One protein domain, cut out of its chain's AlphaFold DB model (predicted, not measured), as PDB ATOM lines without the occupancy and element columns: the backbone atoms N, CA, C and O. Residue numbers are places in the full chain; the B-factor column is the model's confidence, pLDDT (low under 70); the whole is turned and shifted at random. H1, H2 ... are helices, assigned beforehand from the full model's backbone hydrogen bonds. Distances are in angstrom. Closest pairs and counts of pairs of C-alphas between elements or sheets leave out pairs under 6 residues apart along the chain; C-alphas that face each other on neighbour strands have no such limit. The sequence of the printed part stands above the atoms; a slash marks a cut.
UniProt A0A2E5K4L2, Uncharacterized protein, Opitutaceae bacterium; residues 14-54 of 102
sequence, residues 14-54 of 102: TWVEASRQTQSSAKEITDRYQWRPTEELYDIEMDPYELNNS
ATOM      1  N   THR A  14     104.982 126.256  94.512       84.00
ATOM      2  CA  THR A  14     104.655 125.556  93.259       84.00
ATOM      3  C   THR A  14     103.872 126.449  92.293       84.00
ATOM      4  O   THR A  14     104.081 126.391  91.083       84.00
ATOM      5  N   TRP A  15     103.028 127.345  92.814       82.12
ATOM      6  CA  TRP A  15     102.290 128.324  92.011       82.12
ATOM      7  C   TRP A  15     103.219 129.416  91.469       82.12
ATOM      8  O   TRP A  15     103.096 129.809  90.309       82.12
ATOM      9  N   VAL A  16     104.185 129.865  92.275       84.19
ATOM     10  CA  VAL A  16     105.237 130.805  91.849       84.19
ATOM     11  C   VAL A  16     106.187 130.174  90.826       84.19
ATOM     12  O   VAL A  16     106.687 130.857  89.938       84.19
ATOM     13  N   GLU A  17     106.456 128.875  90.906       84.81
ATOM     14  CA  GLU A  17     107.216 128.178  89.866       84.81
ATOM     15  C   GLU A  17     106.403 128.030  88.578       84.81
ATOM     16  O   GLU A  17     106.910 128.317  87.490       84.81
ATOM     17  N   ALA A  18     105.127 127.658  88.689       82.12
ATOM     18  CA  ALA A  18     104.225 127.547  87.549       82.12
ATOM     19  C   ALA A  18     104.007 128.895  86.836       82.12
ATOM     20  O   ALA A  18     103.871 128.914  85.611       82.12
ATOM     21  N   SER A  19     104.018 130.026  87.555       81.06
ATOM     22  CA  SER A  19     103.861 131.365  86.964       81.06
ATOM     23  C   SER A  19     105.006 131.798  86.052       81.06
ATOM     24  O   SER A  19     104.825 132.665  85.197       81.06
ATOM     25  N   ARG A  20     106.187 131.187  86.199       80.81
ATOM     26  CA  ARG A  20     107.355 131.456  85.345       80.81
ATOM     27  C   ARG A  20     107.217 130.845  83.950       80.81
ATOM     28  O   ARG A  20     107.983 131.195  83.057       80.81
ATOM     29  N   GLN A  21     106.254 129.948  83.755       78.62
ATOM     30  CA  GLN A  21     105.940 129.355  82.458       78.62
ATOM     31  C   GLN A  21     104.926 130.239  81.715       78.62
ATOM     32  O   GLN A  21     103.990 130.773  82.304       78.62
ATOM     33  N   THR A  22     105.113 130.416  80.406       56.81
ATOM     34  CA  THR A  22     104.582 131.556  79.629       56.81
ATOM     35  C   THR A  22     103.053 131.585  79.419       56.81
ATOM     36  O   THR A  22     102.560 132.514  78.790       56.81
ATOM     37  N   GLN A  23     102.272 130.631  79.945       57.78
ATOM     38  CA  GLN A  23     100.804 130.580  79.771       57.78
ATOM     39  C   GLN A  23     100.046 129.916  80.940       57.78
ATOM     40  O   GLN A  23      99.092 129.173  80.721       57.78
ATOM     41  N   SER A  24     100.444 130.136  82.195       65.19
ATOM     42  CA  SER A  24      99.705 129.569  83.332       65.19
ATOM     43  C   SER A  24      98.779 130.599  83.987       65.19
ATOM     44  O   SER A  24      99.172 131.730  84.270       65.19
ATOM     45  N   SER A  25      97.552 130.184  84.312       77.06
ATOM     46  CA  SER A  25      96.653 130.900  85.236       77.06
ATOM     47  C   SER A  25      97.326 131.194  86.587       77.06
ATOM     48  O   SER A  25      97.001 132.176  87.252       77.06
ATOM     49  N   ALA A  26      98.332 130.398  86.961       80.31
ATOM     50  CA  ALA A  26      99.185 130.648  88.116       80.31
ATOM     51  C   ALA A  26      99.924 131.995  88.029       80.31
ATOM     52  O   ALA A  26     100.111 132.642  89.058       80.31
ATOM     53  N   LYS A  27     100.297 132.468  86.830       82.81
ATOM     54  CA  LYS A  27     100.896 133.799  86.664       82.81
ATOM     55  C   LYS A  27      99.936 134.916  87.028       82.81
ATOM     56  O   LYS A  27     100.293 135.772  87.824       82.81
ATOM     57  N   GLU A  28      98.716 134.873  86.516       82.31
ATOM     58  CA  GLU A  28      97.710 135.884  86.837       82.31
ATOM     59  C   GLU A  28      97.411 135.916  88.342       82.31
ATOM     60  O   GLU A  28      97.370 136.983  88.953       82.31
ATOM     61  N   ILE A  29      97.273 134.745  88.970       84.19
ATOM     62  CA  ILE A  29      96.977 134.664  90.403       84.19
ATOM     63  C   ILE A  29      98.157 135.162  91.247       84.19
ATOM     64  O   ILE A  29      97.958 135.940  92.182       84.19
ATOM     65  N   THR A  30      99.381 134.745  90.917       83.50
ATOM     66  CA  THR A  30     100.576 135.173  91.660       83.50
ATOM     67  C   THR A  30     100.869 136.658  91.471       83.50
ATOM     68  O   THR A  30     101.219 137.315  92.450       83.50
ATOM     69  N   ASP A  31     100.670 137.206  90.270       86.12
ATOM     70  CA  ASP A  31     100.827 138.636  90.002       86.12
ATOM     71  C   ASP A  31      99.808 139.459  90.797       86.12
ATOM     72  O   ASP A  31     100.210 140.393  91.487       86.12
ATOM     73  N   ARG A  32      98.514 139.103  90.765       85.00
ATOM     74  CA  ARG A  32      97.478 139.816  91.538       85.00
ATOM     75  C   ARG A  32      97.768 139.803  93.032       85.00
ATOM     76  O   ARG A  32      97.592 140.812  93.703       85.00
ATOM     77  N   TYR A  33      98.212 138.664  93.557       84.75
ATOM     78  CA  TYR A  33      98.502 138.537  94.981       84.75
ATOM     79  C   TYR A  33      99.734 139.350  95.400       84.75
ATOM     80  O   TYR A  33      99.717 139.985  96.452       84.75
ATOM     81  N   GLN A  34     100.795 139.351  94.587       87.44
ATOM     82  CA  GLN A  34     102.014 140.106  94.894       87.44
ATOM     83  C   GLN A  34     101.869 141.610  94.639       87.44
ATOM     84  O   GLN A  34     102.472 142.409  95.353       87.44
ATOM     85  N   TRP A  35     101.068 142.004  93.649       86.25
ATOM     86  CA  TRP A  35     100.922 143.387  93.205       86.25
ATOM     87  C   TRP A  35      99.480 143.850  93.366       86.25
ATOM     88  O   TRP A  35      98.711 143.914  92.405       86.25
ATOM     89  N   ARG A  36      99.122 144.200  94.604       86.31
ATOM     90  CA  ARG A  36      97.794 144.723  94.926       86.31
ATOM     91  C   ARG A  36      97.781 146.249  94.854       86.31
ATOM     92  O   ARG A  36      98.657 146.891  95.443       86.31
ATOM     93  N   PRO A  37      96.819 146.854  94.138       90.38
ATOM     94  CA  PRO A  37      96.639 148.295  94.166       90.38
ATOM     95  C   PRO A  37      96.165 148.747  95.551       90.38
ATOM     96  O   PRO A  37      95.679 147.954  96.354       90.38
ATOM     97  N   THR A  38      96.271 150.049  95.817       90.31
ATOM     98  CA  THR A  38      95.809 150.641  97.082       90.31
ATOM     99  C   THR A  38      94.321 150.400  97.331       90.31
ATOM    100  O   THR A  38      93.911 150.279  98.479       90.31
ATOM    101  N   GLU A  39      93.517 150.332  96.265       92.94
ATOM    102  CA  GLU A  39      92.078 150.090  96.345       92.94
ATOM    103  C   GLU A  39      91.616 149.099  95.281       92.94
ATOM    104  O   GLU A  39      92.065 149.129  94.129       92.94
ATOM    105  N   GLU A  40      90.670 148.252  95.675       94.69
ATOM    106  CA  GLU A  40      90.000 147.280  94.823       94.69
ATOM    107  C   GLU A  40      88.486 147.469  94.960       94.69
ATOM    108  O   GLU A  40      87.976 147.638  96.066       94.69
ATOM    109  N   LEU A  41      87.772 147.496  93.831       96.25
ATOM    110  CA  LEU A  41      86.317 147.638  93.797       96.25
ATOM    111  C   LEU A  41      85.732 146.543  92.911       96.25
ATOM    112  O   LEU A  41      86.069 146.476  91.726       96.25
ATOM    113  N   TYR A  42      84.816 145.762  93.473       96.44
ATOM    114  CA  TYR A  42      84.143 144.659  92.796       96.44
ATOM    115  C   TYR A  42      82.628 144.843  92.846       96.44
ATOM    116  O   TYR A  42      82.080 145.373  93.814       96.44
ATOM    117  N   ASP A  43      81.963 144.416  91.781       95.12
ATOM    118  CA  ASP A  43      80.512 144.297  91.726       95.12
ATOM    119  C   ASP A  43      80.166 142.847  92.058       95.12
ATOM    120  O   ASP A  43      80.349 141.970  91.226       95.12
ATOM    121  N   ILE A  44      79.714 142.574  93.279       94.75
ATOM    122  CA  ILE A  44      79.498 141.197  93.747       94.75
ATOM    123  C   ILE A  44      78.341 140.478  93.035       94.75
ATOM    124  O   ILE A  44      78.278 139.250  93.065       94.75
ATOM    125  N   GLU A  45      77.421 141.218  92.410       96.00
ATOM    126  CA  GLU A  45      76.306 140.629  91.663       96.00
ATOM    127  C   GLU A  45      76.769 140.193  90.269       96.00
ATOM    128  O   GLU A  45      76.402 139.117  89.795       96.00
ATOM    129  N   MET A  46      77.600 141.016  89.620       94.12
ATOM    130  CA  MET A  46      78.109 140.756  88.270       94.12
ATOM    131  C   MET A  46      79.444 139.995  88.236       94.12
ATOM    132  O   MET A  46      79.750 139.350  87.233       94.12
ATOM    133  N   ASP A  47      80.234 140.056  89.305       95.25
ATOM    134  CA  ASP A  47      81.550 139.431  89.470       95.25
ATOM    135  C   ASP A  47      81.633 138.672  90.814       95.25
ATOM    136  O   ASP A  47      82.353 139.087  91.724       95.25
ATOM    137  N   PRO A  48      80.928 137.528  90.959       96.00
ATOM    138  CA  PRO A  48      80.836 136.794  92.229       96.00
ATOM    139  C   PRO A  48      82.166 136.254  92.767       96.00
ATOM    140  O   PRO A  48      82.235 135.803  93.908       96.00
ATOM    141  N   TYR A  49      83.204 136.234  91.928       93.25
ATOM    142  CA  TYR A  49      84.545 135.764  92.274       93.25
ATOM    143  C   TYR A  49      85.561 136.903  92.415       93.25
ATOM    144  O   TYR A  49      86.742 136.614  92.600       93.25
ATOM    145  N   GLU A  50      85.124 138.163  92.308       93.12
ATOM    146  CA  GLU A  50      85.955 139.352  92.540       93.12
ATOM    147  C   GLU A  50      87.248 139.353  91.703       93.12
ATOM    148  O   GLU A  50      88.337 139.694  92.167       93.12
ATOM    149  N   LEU A  51      87.155 138.921  90.444       90.19
ATOM    150  CA  LEU A  51      88.316 138.800  89.559       90.19
ATOM    151  C   LEU A  51      88.583 140.087  88.772       90.19
ATOM    152  O   LEU A  51      89.681 140.271  88.240       90.19
ATOM    153  N   ASN A  52      87.596 140.984  88.693       91.31
ATOM    154  CA  ASN A  52      87.576 142.133  87.796       91.31
ATOM    155  C   ASN A  52      87.596 143.457  88.568       91.31
ATOM    156  O   ASN A  52      86.588 144.164  88.671       91.31
ATOM    157  N   ASN A  53      88.779 143.843  89.057       93.06
ATOM    158  CA  ASN A  53      88.940 145.094  89.796       93.06
ATOM    159  C   ASN A  53      88.556 146.312  88.935       93.06
ATOM    160  O   ASN A  53      89.168 146.614  87.906       93.06
ATOM    161  N   SER A  54      87.545 147.046  89.393       94.06
ATOM    162  CA  SER A  54      86.965 148.208  88.725       94.06
ATOM    163  C   SER A  54      87.355 149.549  89.359       94.06
ATOM    164  O   SER A  54      86.860 150.592  88.922       94.06
TER     165      SER A  54
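AT A GLANCE: This is residues 14 to 54 of the 102 residues of an uncharacterized protein of Opitutaceae bacterium (UniProt A0A2E5K4L2). Little regular structure is present: a short helix H1 and a longer helix H2 touch at one end, and the unnamed stretch 35 to 54 runs away from H2 and folds back in a wide loop at the other end. Residues 44 to 49 of that loop stick out. The printed part has 41 residues with two named helices, H1 then H2, and no named strand; the class is all helix, with 15 residues in named elements. It is loose, with a radius of gyration of the C-alphas of 12.1 A, and elongated, spanning 32 by 21 by 15 A.

IN THESE COORDINATES: H1, residues 14 to 18, begins at C-alpha 14 (104.655, 125.556, 93.259). H2, residues 25 to 34, is 14.4 A long and ends at C-alpha 34 (102.014, 140.106, 94.894).

HOW THE PARTS SIT: H1 and H2 touch; their closest C-alphas, of Trp 15 and Ala 26, are 5.5 A apart. In H1 and H2 every O i to N i+4 pair is within hydrogen-bond range.

THE WHOLE: The two C-alphas farthest apart, of Glu 17 and Glu 45, are 33.4 A apart. The printed part has no cut, and the link from H1 to H2 is short. Residues 22 to 24 are under pLDDT 70.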